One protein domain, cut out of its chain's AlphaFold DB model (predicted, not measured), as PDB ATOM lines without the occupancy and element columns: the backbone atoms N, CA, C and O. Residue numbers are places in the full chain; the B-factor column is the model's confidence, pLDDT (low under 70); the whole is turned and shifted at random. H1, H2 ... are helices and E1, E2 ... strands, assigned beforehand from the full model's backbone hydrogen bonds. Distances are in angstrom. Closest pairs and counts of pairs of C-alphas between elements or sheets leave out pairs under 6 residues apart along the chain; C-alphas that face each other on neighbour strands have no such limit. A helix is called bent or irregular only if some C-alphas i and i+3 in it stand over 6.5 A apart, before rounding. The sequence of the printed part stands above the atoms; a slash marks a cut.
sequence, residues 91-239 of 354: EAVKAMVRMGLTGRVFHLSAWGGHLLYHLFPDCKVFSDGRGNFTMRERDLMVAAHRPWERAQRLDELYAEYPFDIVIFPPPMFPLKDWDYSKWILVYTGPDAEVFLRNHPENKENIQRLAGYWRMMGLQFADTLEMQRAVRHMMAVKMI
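AT A GLANCE: This is residues 91 to 239 of the 354 residues of an uncharacterized protein of Deltaproteobacteria bacterium ADurb.Bin058 (UniProt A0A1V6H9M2). A strongly twisted sheet of five strands makes the core, with H1, H2 and H5 packed over one face and H6 running beside its edge strand E4. The helical hairpin H3 and H4 sits toward the E2 and E1 end and only grazes the sheet. The 149 printed residues hold six named helices and five named strands, in the order H1 E1 H2 E2 H3 H4 E3 E4 E5 H5 H6; the class is mixed, helices and strands. The mixed sheet runs E2 E1 E3 E5 E4. The whole is compact, with a radius of gyration of the C-alphas of 14.8 A and spans of 46 by 33 by 33 A.

HOW THE PARTS SIT: E2, residues 123 to 125, is parallel to E1, residues 103 to 107, with N 105 and O 124 at 2.8 A. E1 is parallel to E3, residues 165 to 168, with N 106 and O 165 at 2.8 A. E3 is antiparallel to E5, residues 193 to 197, with N 166 and O 195 at 2.9 A. E5 and E4, residues 183 to 188, form an antiparallel hairpin, with N 184 and O 196 at 2.8 A. H1, residues 91 to 99, H2, residues 109 to 119, and H5, residues 200 to 215, are on the same face, two layers, helices on one face of a sheet. H2 runs along the strands, over E1 and only just over E2, with 3 C-alphas on it, at a height over the sheet of 7.1 A. E1, H2, E2 is a strand-helix-strand unit, two parallel neighbours with a helix between, and its crossover is right-handed. H5 touches H1 with residues 208 to 212 alone, about perpendicular at 81 degrees; the C-alphas of Met 99 and Tyr 212 are closest, at 5.7 A. H6, residues 223 to 238, only grazes the sheet; its closest C-alphas to E4 are those of Gln 227 and Leu 185, 5.7 A apart. H3, residues 135 to 145, and H4, residues 150 to 160, form a helical hairpin, closest at the C-alphas of Ala 144 and Arg 150, 4.7 A. E2, H3 H4, E3 is a split strand-helix-strand unit, with E1 between its two strands, and its crossover is right-handed. Every O i to N i+4 pair is within hydrogen-bond range in H1, H3 and H6, against 5 of 7 in H2, 5 of 7 in H4 and 10 of 12 in H5.

IN THESE COORDINATES: H1 begins at C-alpha 91, (-81.350, 21.625, 19.442). H5 is 23.5 A long from first to last C-alpha and H6 22.7 A; H6 ends at C-alpha 238, (-88.997, 11.007, 17.004). H2 and H5 are irregular: C-alphas 110 and 113 are 7.6 A apart, and 201 and 204 are 7.7 A apart.

THE WHOLE: The two C-alphas farthest apart are those of Met 135 and Gly 217, 46.2 A. The printed part has no cut. The link from E3 to E4, residues 169 to 182, is long. The mean pLDDT of the printed part is 92.0, and no printed residue is under 70.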
ATOM      1  N   GLU A  91     -82.020  22.890  19.757       93.94
ATOM      2  CA  GLU A  91     -81.350  21.625  19.442       93.94
ATOM      3  C   GLU A  91     -80.605  21.715  18.110       93.94
ATOM      4  O   GLU A  91     -79.467  21.247  18.002       93.94
ATOM      5  N   ALA A  92     -81.188  22.402  17.128       96.00
ATOM      6  CA  ALA A  92     -80.518  22.709  15.871       96.00
ATOM      7  C   ALA A  92     -79.254  23.557  16.086       96.00
ATOM      8  O   ALA A  92     -78.196  23.237  15.544       96.00
ATOM      9  N   VAL A  93     -79.323  24.593  16.928       96.75
ATOM     10  CA  VAL A  93     -78.171  25.440  17.278       96.75
ATOM     11  C   VAL A  93     -77.083  24.630  17.978       96.75
ATOM     12  O   VAL A  93     -75.918  24.698  17.584       96.75
ATOM     13  N   LYS A  94     -77.439  23.791  18.961       96.19
ATOM     14  CA  LYS A  94     -76.478  22.881  19.611       96.19
ATOM     15  C   LYS A  94     -75.821  21.940  18.603       96.19
ATOM     16  O   LYS A  94     -74.621  21.686  18.714       96.19
ATOM     17  N   ALA A  95     -76.573  21.421  17.634       95.88
ATOM     18  CA  ALA A  95     -76.027  20.576  16.577       95.88
ATOM     19  C   ALA A  95     -75.021  21.346  15.706       95.88
ATOM     20  O   ALA A  95     -73.913  20.853  15.500       95.88
ATOM     21  N   MET A  96     -75.353  22.569  15.280       97.81
ATOM     22  CA  MET A  96     -74.448  23.431  14.507       97.81
ATOM     23  C   MET A  96     -73.136  23.711  15.255       97.81
ATOM     24  O   MET A  96     -72.062  23.581  14.665       97.81
ATOM     25  N   VAL A  97     -73.211  24.024  16.555       97.81
ATOM     26  CA  VAL A  97     -72.033  24.255  17.413       97.81
ATOM     27  C   VAL A  97     -71.187  22.990  17.547       97.81
ATOM     28  O   VAL A  97     -69.976  23.037  17.357       97.81
ATOM     29  N   ARG A  98     -71.803  21.832  17.825       97.06
ATOM     30  CA  ARG A  98     -71.080  20.550  17.952       97.06
ATOM     31  C   ARG A  98     -70.403  20.121  16.652       97.06
ATOM     32  O   ARG A  98     -69.348  19.497  16.692       97.06
ATOM     33  N   MET A  99     -71.013  20.441  15.515       96.88
ATOM     34  CA  MET A  99     -70.433  20.219  14.193       96.88
ATOM     35  C   MET A  99     -69.341  21.244  13.854       96.88
ATOM     36  O   MET A  99     -68.608  21.033  12.893       96.88
ATOM     37  N   GLY A 100     -69.222  22.343  14.604       97.06
ATOM     38  CA  GLY A 100     -68.280  23.423  14.315       97.06
ATOM     39  C   GLY A 100     -68.577  24.121  12.988       97.06
ATOM     40  O   GLY A 100     -67.654  24.441  12.240       97.06
ATOM     41  N   LEU A 101     -69.858  24.281  12.640       97.69
ATOM     42  CA  LEU A 101     -70.232  24.975  11.409       97.69
ATOM     43  C   LEU A 101     -69.905  26.463  11.503       97.69
ATOM     44  O   LEU A 101     -70.069  27.090  12.546       97.69
ATOM     45  N   THR A 102     -69.472  27.019  10.378       98.12
ATOM     46  CA  THR A 102     -69.094  28.431  10.249       98.12
ATOM     47  C   THR A 102     -69.765  29.038   9.023       98.12
ATOM     48  O   THR A 102     -70.115  28.315   8.090       98.12
ATOM     49  N   GLY A 103     -69.925  30.359   8.989       97.19
ATOM     50  CA  GLY A 103     -70.382  31.075   7.792       97.19
ATOM     51  C   GLY A 103     -71.632  31.924   8.000       97.19
ATOM     52  O   GLY A 103     -71.980  32.318   9.111       97.19
ATOM     53  N   ARG A 104     -72.288  32.289   6.902       97.56
ATOM     54  CA  ARG A 104     -73.439  33.198   6.896       97.56
ATOM     55  C   ARG A 104     -74.734  32.407   7.000       97.56
ATOM     56  O   ARG A 104     -74.976  31.508   6.196       97.56
ATOM     57  N   VAL A 105     -75.572  32.766   7.963       96.94
ATOM     58  CA  VAL A 105     -76.817  32.065   8.277       96.94
ATOM     59  C   VAL A 105     -78.002  32.918   7.851       96.94
ATOM     60  O   VAL A 105     -78.220  34.003   8.391       96.94
ATOM     61  N   PHE A 106     -78.802  32.404   6.924       95.50
ATOM     62  CA  PHE A 106     -80.128  32.927   6.629       95.50
ATOM     63  C   PHE A 106     -81.191  32.154   7.420       95.50
ATOM     64  O   PHE A 106     -81.135  30.932   7.535       95.50
ATOM     65  N   HIS A 107     -82.149  32.853   8.022       94.12
ATOM     66  CA  HIS A 107     -83.024  32.251   9.027       94.12
ATOM     67  C   HIS A 107     -84.374  32.958   9.141       94.12
ATOM     68  O   HIS A 107     -84.582  34.047   8.597       94.12
ATOM     69  N   LEU A 108     -85.278  32.358   9.921       91.00
ATOM     70  CA  LEU A 108     -86.505  33.013  10.369       91.00
ATOM     71  C   LEU A 108     -86.169  34.279  11.170       91.00
ATOM     72  O   LEU A 108     -85.465  34.200  12.174       91.00
ATOM     73  N   SER A 109     -86.685  35.439  10.767       87.44
ATOM     74  CA  SER A 109     -86.321  36.755  11.323       87.44
ATOM     75  C   SER A 109     -86.419  36.838  12.852       87.44
ATOM     76  O   SER A 109     -85.558  37.433  13.498       87.44
ATOM     77  N   ALA A 110     -87.418  36.171  13.438       88.06
ATOM     78  CA  ALA A 110     -87.635  36.098  14.882       88.06
ATOM     79  C   ALA A 110     -86.505  35.384  15.653       88.06
ATOM     80  O   ALA A 110     -86.341  35.614  16.847       88.06
ATOM     81  N   TRP A 111     -85.708  34.541  14.991       93.19
ATOM     82  CA  TRP A 111     -84.622  33.776  15.616       93.19
ATOM     83  C   TRP A 111     -83.278  34.505  15.637       93.19
ATOM     84  O   TRP A 111     -82.335  34.027  16.260       93.19
ATOM     85  N   GLY A 112     -83.177  35.672  14.998       92.50
ATOM     86  CA  GLY A 112     -81.907  36.363  14.780       92.50
ATOM     87  C   GLY A 112     -81.083  36.630  16.033       92.50
ATOM     88  O   GLY A 112     -79.906  36.282  16.083       92.50
ATOM     89  N   GLY A 113     -81.703  37.208  17.065       92.25
ATOM     90  CA  GLY A 113     -81.015  37.496  18.325       92.25
ATOM     91  C   GLY A 113     -80.528  36.233  19.044       92.25
ATOM     92  O   GLY A 113     -79.417  36.215  19.566       92.25
ATOM     93  N   HIS A 114     -81.322  35.158  19.012       93.31
ATOM     94  CA  HIS A 114     -80.959  33.869  19.605       93.31
ATOM     95  C   HIS A 114     -79.775  33.224  18.867       93.31
ATOM     96  O   HIS A 114     -78.782  32.847  19.485       93.31
ATOM     97  N   LEU A 115     -79.837  33.167  17.534       95.69
ATOM     98  CA  LEU A 115     -78.752  32.636  16.708       95.69
ATOM     99  C   LEU A 115     -77.463  33.448  16.878       95.69
ATOM    100  O   LEU A 115     -76.388  32.865  16.997       95.69
ATOM    101  N   LEU A 116     -77.567  34.779  16.949       95.06
ATOM    102  CA  LEU A 116     -76.426  35.657  17.195       95.06
ATOM    103  C   LEU A 116     -75.769  35.359  18.548       95.06
ATOM    104  O   LEU A 116     -74.549  35.273  18.621       95.06
ATOM    105  N   TYR A 117     -76.566  35.184  19.604       94.56
ATOM    106  CA  TYR A 117     -76.061  34.919  20.952       94.56
ATOM    107  C   TYR A 117     -75.289  33.595  21.053       94.56
ATOM    108  O   TYR A 117     -74.298  33.520  21.775       94.56
ATOM    109  N   HIS A 118     -75.723  32.560  20.330       95.56
ATOM    110  CA  HIS A 118     -75.150  31.215  20.448       95.56
ATOM    111  C   HIS A 118     -74.098  30.858  19.398       95.56
ATOM    112  O   HIS A 118     -73.269  29.990  19.664       95.56
ATOM    113  N   LEU A 119     -74.147  31.464  18.211       96.94
ATOM    114  CA  LEU A 119     -73.282  31.080  17.095       96.94
ATOM    115  C   LEU A 119     -72.168  32.093  16.802       96.94
ATOM    116  O   LEU A 119     -71.289  31.805  15.993       96.94
ATOM    117  N   PHE A 120     -72.185  33.280  17.415       94.81
ATOM    118  CA  PHE A 120     -71.093  34.244  17.270       94.81
ATOM    119  C   PHE A 120     -69.826  33.754  18.005       94.81
ATOM    120  O   PHE A 120     -69.943  33.284  19.138       94.81
ATOM    121  N   PRO A 121     -68.612  33.916  17.436       95.75
ATOM    122  CA  PRO A 121     -68.276  34.614  16.184       95.75
ATOM    123  C   PRO A 121     -68.299  33.743  14.917       95.75
ATOM    124  O   PRO A 121     -68.135  34.274  13.817       95.75
ATOM    125  N   ASP A 122     -68.492  32.434  15.061       97.50
ATOM    126  CA  ASP A 122     -68.305  31.442  13.999       97.50
ATOM    127  C   ASP A 122     -69.347  31.552  12.877       97.50
ATOM    128  O   ASP A 122     -69.035  31.341  11.699       97.50
ATOM    129  N   CYS A 123     -70.577  31.941  13.220       97.69
ATOM    130  CA  CYS A 123     -71.633  32.227  12.258       97.69
ATOM    131  C   CYS A 123     -72.123  33.677  12.325       97.69
ATOM    132  O   CYS A 123     -72.377  34.235  13.393       97.69
ATOM    133  N   LYS A 124     -72.345  34.268  11.149       95.69
ATOM    134  CA  LYS A 124     -72.923  35.607  10.981       95.69
ATOM    135  C   LYS A 124     -74.389  35.484  10.595       95.69
ATOM    136  O   LYS A 124     -74.702  34.910   9.554       95.69
ATOM    137  N   VAL A 125     -75.286  36.025  11.412       93.31
ATOM    138  CA  VAL A 125     -76.728  36.003  11.135       93.31
ATOM    139  C   VAL A 125     -77.112  37.074  10.117       93.31
ATOM    140  O   VAL A 125     -76.561  38.173  10.128       93.31
ATOM    141  N   PHE A 126     -78.075  36.763   9.249       90.81
ATOM    142  CA  PHE A 126     -78.613  37.715   8.274       90.81
ATOM    143  C   PHE A 126     -79.326  38.892   8.952       90.81
ATOM    144  O   PHE A 126     -79.272  40.023   8.481       90.81
ATOM    145  N   SER A 127     -79.999  38.630  10.075       88.94
ATOM    146  CA  SER A 127     -80.662  39.662  10.864       88.94
ATOM    147  C   SER A 127     -80.699  39.309  12.339       88.94
ATOM    148  O   SER A 127     -80.705  38.139  12.688       88.94
ATOM    149  N   ASP A 128     -80.783  40.301  13.219       83.81
ATOM    150  CA  ASP A 128     -80.795  40.091  14.675       83.81
ATOM    151  C   ASP A 128     -82.071  40.607  15.359       83.81
ATOM    152  O   ASP A 128     -82.115  40.798  16.573       83.81
ATOM    153  N   GLY A 129     -83.127  40.843  14.574       75.75
ATOM    154  CA  GLY A 129     -84.419  41.324  15.068       75.75
ATOM    155  C   GLY A 129     -84.514  42.840  15.276       75.75
ATOM    156  O   GLY A 129     -85.601  43.331  15.581       75.75
ATOM    157  N   ARG A 130     -83.437  43.614  15.056       78.06
ATOM    158  CA  ARG A 130     -83.465  45.088  15.171       78.06
ATOM    159  C   ARG A 130     -84.169  45.802  14.010       78.06
ATOM    160  O   ARG A 130     -84.399  47.002  14.096       78.06
ATOM    161  N   GLY A 131     -84.564  45.079  12.957       71.38
ATOM    162  CA  GLY A 131     -85.414  45.607  11.880       71.38
ATOM    163  C   GLY A 131     -84.739  46.615  10.942       71.38
ATOM    164  O   GLY A 131     -85.436  47.323  10.220       71.38
ATOM    165  N   ASN A 132     -83.406  46.690  10.942       77.88
ATOM    166  CA  ASN A 132     -82.633  47.626  10.124       77.88
ATOM    167  C   ASN A 132     -82.457  47.097   8.693       77.88
ATOM    168  O   ASN A 132     -81.358  46.706   8.310       77.88
ATOM    169  N   PHE A 133     -83.548  47.057   7.931       81.12
ATOM    170  CA  PHE A 133     -83.565  46.547   6.561       81.12
ATOM    171  C   PHE A 133     -83.929  47.636   5.562       81.12
ATOM    172  O   PHE A 133     -84.792  48.480   5.816       81.12
ATOM    173  N   THR A 134     -83.350  47.552   4.373       85.31
ATOM    174  CA  THR A 134     -83.920  48.177   3.180       85.31
ATOM    175  C   THR A 134     -85.283  47.549   2.857       85.31
ATOM    176  O   THR A 134     -85.590  46.422   3.259       85.31
ATOM    177  N   MET A 135     -86.130  48.255   2.094       85.94
ATOM    178  CA  MET A 135     -87.415  47.684   1.652       85.94
ATOM    179  C   MET A 135     -87.208  46.389   0.853       85.94
ATOM    180  O   MET A 135     -87.958  45.436   1.035       85.94
ATOM    181  N   ARG A 136     -86.146  46.333   0.038       85.44
ATOM    182  CA  ARG A 136     -85.783  45.165  -0.768       85.44
ATOM    183  C   ARG A 136     -85.440  43.947   0.093       85.44
ATOM    184  O   ARG A 136     -86.009  42.882  -0.131       85.44
ATOM    185  N   GLU A 137     -84.577  44.108   1.097       82.31
ATOM    186  CA  GLU A 137     -84.215  43.032   2.036       82.31
ATOM    187  C   GLU A 137     -85.441  42.512   2.780       82.31
ATOM    188  O   GLU A 137     -85.656  41.303   2.860       82.31
ATOM    189  N   ARG A 138     -86.289  43.426   3.269       85.06
ATOM    190  CA  ARG A 138     -87.541  43.068   3.936       85.06
ATOM    191  C   ARG A 138     -88.443  42.249   3.015       85.06
ATOM    192  O   ARG A 138     -88.961  41.219   3.440       85.06
ATOM    193  N   ASP A 139     -88.652  42.695   1.781       86.38
ATOM    194  CA  ASP A 139     -89.587  42.052   0.857       86.38
ATOM    195  C   ASP A 139     -89.100  40.652   0.451       86.38
ATOM    196  O   ASP A 139     -89.888  39.702   0.450       86.38
ATOM    197  N   LEU A 140     -87.797  40.487   0.206       79.75
ATOM    198  CA  LEU A 140     -87.196  39.178  -0.060       79.75
ATOM    199  C   LEU A 140     -87.237  38.255   1.157       79.75
ATOM    200  O   LEU A 140     -87.570  37.078   1.019       79.75
ATOM    201  N   MET A 141     -86.951  38.777   2.354       82.94
ATOM    202  CA  MET A 141     -87.101  38.017   3.591       82.94
ATOM    203  C   MET A 141     -88.535  37.516   3.729       82.94
ATOM    204  O   MET A 141     -88.742  36.313   3.869       82.94
ATOM    205  N   VAL A 142     -89.526  38.405   3.641       86.00
ATOM    206  CA  VAL A 142     -90.949  38.049   3.748       86.00
ATOM    207  C   VAL A 142     -91.329  36.990   2.713       86.00
ATOM    208  O   VAL A 142     -92.029  36.036   3.055       86.00
ATOM    209  N   ALA A 143     -90.839  37.107   1.477       83.31
ATOM    210  CA  ALA A 143     -91.072  36.110   0.440       83.31
ATOM    211  C   ALA A 143     -90.467  34.742   0.807       83.31
ATOM    212  O   ALA A 143     -91.160  33.730   0.740       83.31
ATOM    213  N   ALA A 144     -89.218  34.697   1.283       84.25
ATOM    214  CA  ALA A 144     -88.554  33.457   1.702       84.25
ATOM    215  C   ALA A 144     -89.168  32.820   2.968       84.25
ATOM    216  O   ALA A 144     -89.014  31.620   3.214       84.25
ATOM    217  N   HIS A 145     -89.915  33.585   3.768       85.75
ATOM    218  CA  HIS A 145     -90.637  33.047   4.923       85.75
ATOM    219  C   HIS A 145     -91.876  32.237   4.515       85.75
ATOM    220  O   HIS A 145     -92.319  31.392   5.296       85.75
ATOM    221  N   ARG A 146     -92.397  32.413   3.290       86.00
ATOM    222  CA  ARG A 146     -93.533  31.644   2.760       86.00
ATOM    223  C   ARG A 146     -93.084  30.235   2.354       86.00
ATOM    224  O   ARG A 146     -92.331  30.118   1.390       86.00
ATOM    225  N   PRO A 147     -93.555  29.157   3.016       82.75
ATOM    226  CA  PRO A 147     -93.065  27.802   2.750       82.75
ATOM    227  C   PRO A 147     -93.176  27.372   1.284       82.75
ATOM    228  O   PRO A 147     -92.236  26.798   0.744       82.75
ATOM    229  N   TRP A 148     -94.296  27.699   0.633       82.50
ATOM    230  CA  TRP A 148     -94.624  27.272  -0.734       82.50
ATOM    231  C   TRP A 148     -93.690  27.828  -1.807       82.50
ATOM    232  O   TRP A 148     -93.394  27.145  -2.779       82.50
ATOM    233  N   GLU A 149     -93.192  29.048  -1.612       82.56
ATOM    234  CA  GLU A 149     -92.297  29.720  -2.558       82.56
ATOM    235  C   GLU A 149     -90.826  29.619  -2.118       82.56
ATOM    236  O   GLU A 149     -89.921  29.960  -2.880       82.56
ATOM    237  N   ARG A 150     -90.566  29.144  -0.889       88.06
ATOM    238  CA  ARG A 150     -89.271  29.263  -0.205       88.06
ATOM    239  C   ARG A 150     -88.098  28.781  -1.046       88.06
ATOM    240  O   ARG A 150     -87.104  29.488  -1.126       88.06
ATOM    241  N   ALA A 151     -88.203  27.619  -1.689       85.25
ATOM    242  CA  ALA A 151     -87.103  27.064  -2.480       85.25
ATOM    243  C   ALA A 151     -86.650  28.009  -3.605       85.25
ATOM    244  O   ALA A 151     -85.459  28.276  -3.735       85.25
ATOM    245  N   GLN A 152     -87.602  28.560  -4.362       84.69
ATOM    246  CA  GLN A 152     -87.319  29.526  -5.423       84.69
ATOM    247  C   GLN A 152     -86.794  30.845  -4.841       84.69
ATOM    248  O   GLN A 152     -85.797  31.385  -5.320       84.69
ATOM    249  N   ARG A 153     -87.425  31.347  -3.774       89.12
ATOM    250  CA  ARG A 153     -87.033  32.613  -3.134       89.12
ATOM    251  C   ARG A 153     -85.643  32.563  -2.514       89.12
ATOM    252  O   ARG A 153     -84.966  33.582  -2.485       89.12
ATOM    253  N   LEU A 154     -85.201  31.400  -2.039       90.75
ATOM    254  CA  LEU A 154     -83.841  31.223  -1.537       90.75
ATOM    255  C   LEU A 154     -82.795  31.372  -2.637       90.75
ATOM    256  O   LEU A 154     -81.732  31.908  -2.356       90.75
ATOM    257  N   ASP A 155     -83.074  30.936  -3.867       89.56
ATOM    258  CA  ASP A 155     -82.146  31.138  -4.984       89.56
ATOM    259  C   ASP A 155     -82.088  32.618  -5.406       89.56
ATOM    260  O   ASP A 155     -80.997  33.146  -5.611       89.56
ATOM    261  N   GLU A 156     -83.238  33.307  -5.457       88.75
ATOM    262  CA  GLU A 156     -83.305  34.761  -5.696       88.75
ATOM    263  C   GLU A 156     -82.536  35.541  -4.620       88.75
ATOM    264  O   GLU A 156     -81.740  36.425  -4.930       88.75
ATOM    265  N   LEU A 157     -82.745  35.186  -3.349       89.50
ATOM    266  CA  LEU A 157     -82.078  35.829  -2.225       89.50
ATOM    267  C   LEU A 157     -80.578  35.532  -2.215       89.50
ATOM    268  O   LEU A 157     -79.795  36.440  -1.972       89.50
ATOM    269  N   TYR A 158     -80.170  34.294  -2.496       91.44
ATOM    270  CA  TYR A 158     -78.760  33.902  -2.533       91.44
ATOM    271  C   TYR A 158     -77.975  34.673  -3.603       91.44
ATOM    272  O   TYR A 158     -76.814  35.008  -3.380       91.44
ATOM    273  N   ALA A 159     -78.601  34.976  -4.746       90.88
ATOM    274  CA  ALA A 159     -77.970  35.750  -5.815       90.88
ATOM    275  C   ALA A 159     -77.625  37.190  -5.393       90.88
ATOM    276  O   ALA A 159     -76.638  37.746  -5.869       90.88
ATOM    277  N   GLU A 160     -78.422  37.786  -4.505       90.88
ATOM    278  CA  GLU A 160     -78.249  39.169  -4.038       90.88
ATOM    279  C   GLU A 160     -77.465  39.228  -2.714       90.88
ATOM    280  O   GLU A 160     -76.606  40.087  -2.520       90.88
ATOM    281  N   TYR A 161     -77.702  38.258  -1.832       91.06
ATOM    282  CA  TYR A 161     -77.085  38.123  -0.520       91.06
ATOM    283  C   TYR A 161     -76.624  36.679  -0.320       91.06
ATOM    284  O   TYR A 161     -77.386  35.856   0.187       91.06
ATOM    285  N   PRO A 162     -75.386  36.325  -0.692       93.56
ATOM    286  CA  PRO A 162     -74.954  34.943  -0.574       93.56
ATOM    287  C   PRO A 162     -74.876  34.526   0.902       93.56
ATOM    288  O   PRO A 162     -74.291  35.225   1.734       93.56
ATOM    289  N   PHE A 163     -75.472  33.379   1.217       95.44
ATOM    290  CA  PHE A 163     -75.454  32.746   2.534       95.44
ATOM    291  C   PHE A 163     -75.102  31.267   2.410       95.44
ATOM    292  O   PHE A 163     -75.343  30.629   1.386       95.44
ATOM    293  N   ASP A 164     -74.535  30.722   3.476       97.56
ATOM    294  CA  ASP A 164     -73.945  29.388   3.479       97.56
ATOM    295  C   ASP A 164     -74.890  28.381   4.131       97.56
ATOM    296  O   ASP A 164     -75.010  27.247   3.673       97.56
ATOM    297  N   ILE A 165     -75.601  28.813   5.172       98.19
ATOM    298  CA  ILE A 165     -76.472  27.982   5.997       98.19
ATOM    299  C   ILE A 165     -77.872  28.589   6.012       98.19
ATOM    300  O   ILE A 165     -78.035  29.808   6.075       98.19
ATOM    301  N   VAL A 166     -78.889  27.735   5.990       97.00
ATOM    302  CA  VAL A 166     -80.289  28.109   6.187       97.00
ATOM    303  C   VAL A 166     -80.887  27.344   7.356       97.00
ATOM    304  O   VAL A 166     -80.628  26.151   7.499       97.00
ATOM    305  N   ILE A 167     -81.688  28.021   8.179       96.75
ATOM    306  CA  ILE A 167     -82.371  27.415   9.329       96.75
ATOM    307  C   ILE A 167     -83.806  27.936   9.462       96.75
ATOM    308  O   ILE A 167     -84.040  29.137   9.609       96.75
ATOM    309  N   PHE A 168     -84.777  27.024   9.399       95.12
ATOM    310  CA  PHE A 168     -86.212  27.334   9.436       95.12
ATOM    311  C   PHE A 168     -87.001  26.269  10.210       95.12
ATOM    312  O   PHE A 168     -86.517  25.147  10.354       95.12
ATOM    313  N   PRO A 169     -88.226  26.583  10.676       92.94
ATOM    314  CA  PRO A 169     -89.122  25.575  11.233       92.94
ATOM    315  C   PRO A 169     -89.397  24.440  10.230       92.94
ATOM    316  O   PRO A 169     -89.518  24.717   9.027       92.94
ATOM    317  N   PRO A 170     -89.542  23.188  10.696       90.19
ATOM    318  CA  PRO A 170     -89.910  22.076   9.834       90.19
ATOM    319  C   PRO A 170     -91.373  22.201   9.349       90.19
ATOM    320  O   PRO A 170     -92.238  22.654  10.101       90.19
ATOM    321  N   PRO A 171     -91.699  21.743   8.127       89.31
ATOM    322  CA  PRO A 171     -90.762  21.411   7.062       89.31
ATOM    323  C   PRO A 171     -90.238  22.685   6.375       89.31
ATOM    324  O   PRO A 171     -91.001  23.594   6.024       89.31
ATOM    325  N   MET A 172     -88.934  22.733   6.100       89.88
ATOM    326  CA  MET A 172     -88.341  23.827   5.334       89.88
ATOM    327  C   MET A 172     -88.795  23.783   3.870       89.88
ATOM    328  O   MET A 172     -89.087  24.826   3.282       89.88
ATOM    329  N   PHE A 173     -88.905  22.588   3.295       90.12
ATOM    330  CA  PHE A 173     -89.432  22.375   1.951       90.12
ATOM    331  C   PHE A 173     -90.793  21.670   2.040       90.12
ATOM    332  O   PHE A 173     -90.849  20.571   2.591       90.12
ATOM    333  N   PRO A 174     -91.890  22.243   1.503       88.12
ATOM    334  CA  PRO A 174     -93.243  21.712   1.703       88.12
ATOM    335  C   PRO A 174     -93.430  20.263   1.270       88.12
ATOM    336  O   PRO A 174     -94.174  19.541   1.917       88.12
ATOM    337  N   LEU A 175     -92.733  19.830   0.214       90.12
ATOM    338  CA  LEU A 175     -92.767  18.449  -0.273       90.12
ATOM    339  C   LEU A 175     -91.759  17.523   0.428       90.12
ATOM    340  O   LEU A 175     -91.630  16.376   0.014       90.12
ATOM    341  N   LYS A 176     -91.044  17.993   1.462       90.38
ATOM    342  CA  LYS A 176     -89.942  17.278   2.140       90.38
ATOM    343  C   LYS A 176     -88.853  16.770   1.177       90.38
ATOM    344  O   LYS A 176     -88.107  15.847   1.496       90.38
ATOM    345  N   ASP A 177     -88.759  17.407   0.015       88.06
ATOM    346  CA  ASP A 177     -87.784  17.144  -1.031       88.06
ATOM    347  C   ASP A 177     -87.214  18.464  -1.542       88.06
ATOM    348  O   ASP A 177     -87.896  19.494  -1.530       88.06
ATOM    349  N   TRP A 178     -85.962  18.428  -1.976       91.06
ATOM    350  CA  TRP A 178     -85.202  19.596  -2.394       91.06
ATOM    351  C   TRP A 178     -84.156  19.208  -3.431       91.06
ATOM    352  O   TRP A 178     -83.864  18.037  -3.662       91.06
ATOM    353  N   ASP A 179     -83.560  20.218  -4.051       91.75
ATOM    354  CA  ASP A 179     -82.448  20.021  -4.965       91.75
ATOM    355  C   ASP A 179     -81.169  19.666  -4.183       91.75
ATOM    356  O   ASP A 179     -80.496  20.540  -3.630       91.75
ATOM    357  N   TYR A 180     -80.835  18.372  -4.133       91.50
ATOM    358  CA  TYR A 180     -79.627  17.849  -3.477       91.50
ATOM    359  C   TYR A 180     -78.325  18.389  -4.091       91.50
ATOM    360  O   TYR A 180     -77.276  18.340  -3.447       91.50
ATOM    361  N   SER A 181     -78.367  18.924  -5.318       92.25
ATOM    362  CA  SER A 181     -77.207  19.591  -5.912       92.25
ATOM    363  C   SER A 181     -76.958  20.974  -5.309       92.25
ATOM    364  O   SER A 181     -75.831  21.453  -5.365       92.25
ATOM    365  N   LYS A 182     -77.973  21.587  -4.685       94.31
ATOM    366  CA  LYS A 182     -77.905  22.922  -4.074       94.31
ATOM    367  C   LYS A 182     -77.858  22.893  -2.555       94.31
ATOM    368  O   LYS A 182     -77.228  23.765  -1.966       94.31
ATOM    369  N   TRP A 183     -78.522  21.934  -1.916       96.12
ATOM    370  CA  TRP A 183     -78.699  21.906  -0.463       96.12
ATOM    371  C   TRP A 183     -78.342  20.545   0.128       96.12
ATOM    372  O   TRP A 183     -78.770  19.503  -0.367       96.12
ATOM    373  N   ILE A 184     -77.586  20.573   1.222       97.00
ATOM    374  CA  ILE A 184     -77.203  19.410   2.019       97.00
ATOM    375  C   ILE A 184     -77.901  19.522   3.370       97.00
ATOM    376  O   ILE A 184     -77.696  20.500   4.087       97.00
ATOM    377  N   LEU A 185     -78.704  18.523   3.734       96.38
ATOM    378  CA  LEU A 185     -79.302  18.445   5.065       96.38
ATOM    379  C   LEU A 185     -78.211  18.297   6.135       96.38
ATOM    380  O   LEU A 185     -77.439  17.338   6.124       96.38
ATOM    381  N   VAL A 186     -78.186  19.246   7.069       96.50
ATOM    382  CA  VAL A 186     -77.281  19.269   8.225       96.50
ATOM    383  C   VAL A 186     -77.959  18.632   9.433       96.50
ATOM    384  O   VAL A 186     -77.384  17.761  10.082       96.50
ATOM    385  N   TYR A 187     -79.182  19.075   9.725       95.38
ATOM    386  CA  TYR A 187     -79.966  18.679  10.891       95.38
ATOM    387  C   TYR A 187     -81.458  18.721  10.553       95.38
ATOM    388  O   TYR A 187     -81.908  19.591   9.809       95.38
ATOM    389  N   THR A 188     -82.220  17.795  11.130       93.12
ATOM    390  CA  THR A 188     -83.685  17.785  11.099       93.12
ATOM    391  C   THR A 188     -84.191  17.407  12.481       93.12
ATOM    392  O   THR A 188     -83.742  16.411  13.045       93.12
ATOM    393  N   GLY A 189     -85.126  18.176  13.019       90.62
ATOM    394  CA  GLY A 189     -85.727  17.923  14.321       90.62
ATOM    395  C   GLY A 189     -87.070  18.633  14.472       90.62
ATOM    396  O   GLY A 189     -87.537  19.267  13.525       90.62
ATOM    397  N   PRO A 190     -87.714  18.520  15.646       88.25
ATOM    398  CA  PRO A 190     -89.003  19.164  15.902       88.25
ATOM    399  C   PRO A 190     -88.914  20.697  15.970       88.25
ATOM    400  O   PRO A 190     -89.914  21.371  15.747       88.25
ATOM    401  N   ASP A 191     -87.739  21.245  16.282       92.00
ATOM    402  CA  ASP A 191     -87.498  22.674  16.485       92.00
ATOM    403  C   ASP A 191     -87.094  23.405  15.193       92.00
ATOM    404  O   ASP A 191     -87.561  24.516  14.935       92.00
ATOM    405  N   ALA A 192     -86.261  22.781  14.355       95.31
ATOM    406  CA  ALA A 192     -85.849  23.326  13.063       95.31
ATOM    407  C   ALA A 192     -85.316  22.261  12.092       95.31
ATOM    408  O   ALA A 192     -84.933  21.151  12.466       95.31
ATOM    409  N   GLU A 193     -85.218  22.655  10.826       95.88
ATOM    410  CA  GLU A 193     -84.354  22.024   9.833       95.88
ATOM    411  C   GLU A 193     -83.217  22.983   9.465       95.88
ATOM    412  O   GLU A 193     -83.424  24.193   9.325       95.88
ATOM    413  N   VAL A 194     -82.015  22.429   9.299       97.69
ATOM    414  CA  VAL A 194     -80.810  23.163   8.904       97.69
ATOM    415  C   VAL A 194     -80.268  22.569   7.615       97.69
ATOM    416  O   VAL A 194     -80.058  21.356   7.527       97.69
ATOM    417  N   PHE A 195     -79.980  23.426   6.640       97.81
ATOM    418  CA  PHE A 195     -79.315  23.028   5.403       97.81
ATOM    419  C   PHE A 195     -78.078  23.875   5.147       97.81
ATOM    420  O   PHE A 195     -78.034  25.061   5.459       97.81
ATOM    421  N   LEU A 196     -77.083  23.247   4.535       97.94
ATOM    422  CA  LEU A 196     -75.862  23.870   4.050       97.94
ATOM    423  C   LEU A 196     -75.936  23.971   2.526       97.94
ATOM    424  O   LEU A 196     -76.313  23.006   1.856       97.94
ATOM    425  N   ARG A 197     -75.560  25.118   1.962       96.75
ATOM    426  CA  ARG A 197     -75.452  25.290   0.513       96.75
ATOM    427  C   ARG A 197     -74.327  24.396  -0.005       96.75
ATOM    428  O   ARG A 197     -73.181  24.513   0.433       96.75
ATOM    429  N   ASN A 198     -74.644  23.534  -0.962       96.06
ATOM    430  CA  ASN A 198     -73.671  22.726  -1.678       96.06
ATOM    431  C   ASN A 198     -72.915  23.615  -2.675       96.06
ATOM    432  O   ASN A 198     -73.337  23.823  -3.810       96.06
ATOM    433  N   HIS A 199     -71.827  24.213  -2.202       95.12
ATOM    434  CA  HIS A 199     -70.982  25.123  -2.967       95.12
ATOM    435  C   HIS A 199     -69.510  24.850  -2.621       95.12
ATOM    436  O   HIS A 199     -69.233  24.495  -1.472       95.12
ATOM    437  N   PRO A 200     -68.552  25.030  -3.552       95.06
ATOM    438  CA  PRO A 200     -67.133  24.789  -3.277       95.06
ATOM    439  C   PRO A 200     -66.585  25.531  -2.049       95.06
ATOM    440  O   PRO A 200     -65.765  24.974  -1.322       95.06
ATOM    441  N   GLU A 201     -67.082  26.740  -1.767       95.25
ATOM    442  CA  GLU A 201     -66.713  27.524  -0.574       95.25
ATOM    443  C   GLU A 201     -67.066  26.818   0.747       95.25
ATOM    444  O   GLU A 201     -66.394  27.010   1.754       95.25
ATOM    445  N   ASN A 202     -68.067  25.934   0.739       97.31
ATOM    446  CA  ASN A 202     -68.519  25.193   1.916       97.31
ATOM    447  C   ASN A 202     -67.838  23.831   2.087       97.31
ATOM    448  O   ASN A 202     -68.257  23.047   2.939       97.31
ATOM    449  N   LYS A 203     -66.781  23.526   1.322       97.19
ATOM    450  CA  LYS A 203     -66.086  22.230   1.388       97.19
ATOM    451  C   LYS A 203     -65.655  21.858   2.809       97.19
ATOM    452  O   LYS A 203     -65.823  20.709   3.208       97.19
ATOM    453  N   GLU A 204     -65.146  22.815   3.582       97.94
ATOM    454  CA  GLU A 204     -64.759  22.568   4.976       97.94
ATOM    455  C   GLU A 204     -65.963  22.232   5.860       97.94
ATOM    456  O   GLU A 204     -65.920  21.266   6.616       97.94
ATOM    457  N   ASN A 205     -67.069  22.969   5.734       98.12
ATOM    458  CA  ASN A 205     -68.299  22.672   6.470       98.12
ATOM    459  C   ASN A 205     -68.856  21.286   6.107       98.12
ATOM    460  O   ASN A 205     -69.294  20.557   6.992       98.12
ATOM    461  N   ILE A 206     -68.775  20.881   4.835       97.75
ATOM    462  CA  ILE A 206     -69.168  19.535   4.388       97.75
ATOM    463  C   ILE A 206     -68.281  18.465   5.046       97.75
ATOM    464  O   ILE A 206     -68.782  17.431   5.487       97.75
ATOM    465  N   GLN A 207     -66.972  18.709   5.157       97.44
ATOM    466  CA  GLN A 207     -66.047  17.800   5.839       97.44
ATOM    467  C   GLN A 207     -66.327  17.711   7.343       97.44
ATOM    468  O   GLN A 207     -66.364  16.603   7.879       97.44
ATOM    469  N   ARG A 208     -66.569  18.846   8.012       97.56
ATOM    470  CA  ARG A 208     -66.946  18.900   9.434       97.56
ATOM    471  C   ARG A 208     -68.241  18.134   9.697       97.56
ATOM    472  O   ARG A 208     -68.284  17.288  10.587       97.56
ATOM    473  N   LEU A 209     -69.255  18.357   8.861       97.06
ATOM    474  CA  LEU A 209     -70.538  17.658   8.902       97.06
ATOM    475  C   LEU A 209     -70.364  16.138   8.764       97.06
ATOM    476  O   LEU A 209     -70.855  15.377   9.597       97.06
ATOM    477  N   ALA A 210     -69.626  15.693   7.744       96.81
ATOM    478  CA  ALA A 210     -69.355  14.275   7.533       96.81
ATOM    479  C   ALA A 210     -68.543  13.663   8.689       96.81
ATOM    480  O   ALA A 210     -68.826  12.548   9.125       96.81
ATOM    481  N   GLY A 211     -67.547  14.386   9.208       97.38
ATOM    482  CA  GLY A 211     -66.756  13.965  10.363       97.38
ATOM    483  C   GLY A 211     -67.617  13.781  11.611       97.38
ATOM    484  O   GLY A 211     -67.558  12.728  12.243       97.38
ATOM    485  N   TYR A 212     -68.473  14.757  11.917       96.81
ATOM    486  CA  TYR A 212     -69.413  14.683  13.032       96.81
ATOM    487  C   TYR A 212     -70.325  13.460  12.928       96.81
ATOM    488  O   TYR A 212     -70.406  12.667  13.864       96.81
ATOM    489  N   TRP A 213     -70.964  13.248  11.776       95.81
ATOM    490  CA  TRP A 213     -71.887  12.125  11.622       95.81
ATOM    491  C   TRP A 213     -71.201  10.756  11.678       95.81
ATOM    492  O   TRP A 213     -71.778   9.820  12.230       95.81
ATOM    493  N   ARG A 214     -69.950  10.646  11.215       96.44
ATOM    494  CA  ARG A 214     -69.140   9.433  11.415       96.44
ATOM    495  C   ARG A 214     -68.797   9.196  12.882       96.44
ATOM    496  O   ARG A 214     -68.891   8.063  13.340       96.44
ATOM    497  N   MET A 215     -68.457  10.244  13.638       96.12
ATOM    498  CA  MET A 215     -68.232  10.131  15.089       96.12
ATOM    499  C   MET A 215     -69.500   9.705  15.838       96.12
ATOM    500  O   MET A 215     -69.417   8.965  16.813       96.12
ATOM    501  N   MET A 216     -70.674  10.107  15.347       93.75
ATOM    502  CA  MET A 216     -71.973   9.654  15.855       93.75
ATOM    503  C   MET A 216     -72.336   8.217  15.430       93.75
ATOM    504  O   MET A 216     -73.419   7.743  15.765       93.75
ATOM    505  N   GLY A 217     -71.453   7.521  14.707       94.88
ATOM    506  CA  GLY A 217     -71.609   6.118  14.320       94.88
ATOM    507  C   GLY A 217     -72.298   5.888  12.974       94.88
ATOM    508  O   GLY A 217     -72.548   4.735  12.623       94.88
ATOM    509  N   LEU A 218     -72.603   6.939  12.201       95.25
ATOM    510  CA  LEU A 218     -73.194   6.772  10.872       95.25
ATOM    511  C   LEU A 218     -72.137   6.342   9.848       95.25
ATOM    512  O   LEU A 218     -71.038   6.893   9.782       95.25
ATOM    513  N   GLN A 219     -72.508   5.371   9.017       94.69
ATOM    514  CA  GLN A 219     -71.713   4.865   7.899       94.69
ATOM    515  C   GLN A 219     -72.362   5.327   6.592       94.69
ATOM    516  O   GLN A 219     -73.570   5.172   6.420       94.69
ATOM    517  N   PHE A 220     -71.577   5.919   5.694       96.62
ATOM    518  CA  PHE A 220     -72.033   6.407   4.389       96.62
ATOM    519  C   PHE A 220     -70.840   6.609   3.446       96.62
ATOM    520  O   PHE A 220     -69.759   7.031   3.879       96.62
ATOM    521  N   ALA A 221     -71.044   6.332   2.159       94.94
ATOM    522  CA  ALA A 221     -70.041   6.497   1.113       94.94
ATOM    523  C   ALA A 221     -69.961   7.945   0.607       94.94
ATOM    524  O   ALA A 221     -68.871   8.445   0.327       94.94
ATOM    525  N   ASP A 222     -71.100   8.635   0.537       94.56
ATOM    526  CA  ASP A 222     -71.202   9.985  -0.011       94.56
ATOM    527  C   ASP A 222     -72.162  10.898   0.779       94.56
ATOM    528  O   ASP A 222     -72.758  10.522   1.793       94.56
ATOM    529  N   THR A 223     -72.284  12.149   0.328       93.62
ATOM    530  CA  THR A 223     -73.129  13.172   0.955       93.62
ATOM    531  C   THR A 223     -74.623  12.870   0.828       93.62
ATOM    532  O   THR A 223     -75.400  13.298   1.682       93.62
ATOM    533  N   LEU A 224     -75.067  12.162  -0.209       92.56
ATOM    534  CA  LEU A 224     -76.473  11.798  -0.370       92.56
ATOM    535  C   LEU A 224     -76.851  10.675   0.603       92.56
ATOM    536  O   LEU A 224     -77.872  10.773   1.286       92.56
ATOM    537  N   GLU A 225     -76.011   9.647   0.720       94.31
ATOM    538  CA  GLU A 225     -76.161   8.578   1.709       94.31
ATOM    539  C   GLU A 225     -76.117   9.121   3.138       94.31
ATOM    540  O   GLU A 225     -76.967   8.759   3.952       94.31
ATOM    541  N   MET A 226     -75.209  10.060   3.428       95.31
ATOM    542  CA  MET A 226     -75.160  10.748   4.720       95.31
ATOM    543  C   MET A 226     -76.499  11.417   5.051       95.31
ATOM    544  O   MET A 226     -77.042  11.204   6.130       95.31
ATOM    545  N   GLN A 227     -77.064  12.199   4.124       92.88
ATOM    546  CA  GLN A 227     -78.339  12.891   4.347       92.88
ATOM    547  C   GLN A 227     -79.488  11.911   4.623       92.88
ATOM    548  O   GLN A 227     -80.321  12.164   5.497       92.88
ATOM    549  N   ARG A 228     -79.521  10.774   3.913       90.12
ATOM    550  CA  ARG A 228     -80.504   9.704   4.152       90.12
ATOM    551  C   ARG A 228     -80.324   9.076   5.534       90.12
ATOM    552  O   ARG A 228     -81.309   8.925   6.253       90.12
ATOM    553  N   ALA A 229     -79.086   8.770   5.922       92.25
ATOM    554  CA  ALA A 229     -78.764   8.189   7.223       92.25
ATOM    555  C   ALA A 229     -79.124   9.132   8.383       92.25
ATOM    556  O   ALA A 229     -79.730   8.698   9.361       92.25
ATOM    557  N   VAL A 230     -78.827  10.430   8.253       92.31
ATOM    558  CA  VAL A 230     -79.191  11.456   9.244       92.31
ATOM    559  C   VAL A 230     -80.703  11.548   9.400       92.31
ATOM    560  O   VAL A 230     -81.204  11.480  10.522       92.31
ATOM    561  N   ARG A 231     -81.443  11.645   8.286       89.56
ATOM    562  CA  ARG A 231     -82.911  11.683   8.318       89.56
ATOM    563  C   ARG A 231     -83.475  10.434   8.992       89.56
ATOM    564  O   ARG A 231     -84.320  10.561   9.867       89.56
ATOM    565  N   HIS A 232     -82.977   9.248   8.637       89.81
ATOM    566  CA  HIS A 232     -83.418   7.988   9.232       89.81
ATOM    567  C   HIS A 232     -83.134   7.920  10.740       89.81
ATOM    568  O   HIS A 232     -84.024   7.600  11.522       89.81
ATOM    569  N   MET A 233     -81.919   8.273  11.169       91.12
ATOM    570  CA  MET A 233     -81.544   8.286  12.585       91.12
ATOM    571  C   MET A 233     -82.429   9.246  13.393       91.12
ATOM    572  O   MET A 233     -82.867   8.900  14.490       91.12
ATOM    573  N   MET A 234     -82.700  10.445  12.869       89.44
ATOM    574  CA  MET A 234     -83.579  11.408  13.539       89.44
ATOM    575  C   MET A 234     -85.031  10.922  13.566       89.44
ATOM    576  O   MET A 234     -85.677  11.025  14.604       89.44
ATOM    577  N   ALA A 235     -85.510  10.309  12.482       86.44
ATOM    578  CA  ALA A 235     -86.844   9.724  12.404       86.44
ATOM    579  C   ALA A 235     -87.095   8.692  13.510       86.44
ATOM    580  O   ALA A 235     -88.110   8.753  14.197       86.44
ATOM    581  N   VAL A 236     -86.144   7.774  13.716       87.06
ATOM    582  CA  VAL A 236     -86.239   6.727  14.745       87.06
ATOM    583  C   VAL A 236     -86.347   7.331  16.148       87.06
ATOM    584  O   VAL A 236     -87.110   6.827  16.959       87.06
ATOM    585  N   LYS A 237     -85.650   8.440  16.426       86.81
ATOM    586  CA  LYS A 237     -85.724   9.129  17.728       86.81
ATOM    587  C   LYS A 237     -87.046   9.855  17.971       86.81
ATOM    588  O   LYS A 237     -87.369  10.140  19.119       86.81
ATOM    589  N   MET A 238     -87.753  10.236  16.909       84.44
ATOM    590  CA  MET A 238     -88.997  11.007  17.004       84.44
ATOM    591  C   MET A 238     -90.242  10.122  17.100       84.44
ATOM    592  O   MET A 238     -91.306  10.617  17.468       84.44
ATOM    593  N   ILE A 239     -90.136   8.839  16.752       87.88
ATOM    594  CA  ILE A 239     -91.258   7.904  16.814       87.88
ATOM    595  C   ILE A 239     -91.477   7.457  18.268       87.88
ATOM    596  O   ILE A 239     -90.514   7.050  18.911       87.88
TER     597      ILE A 239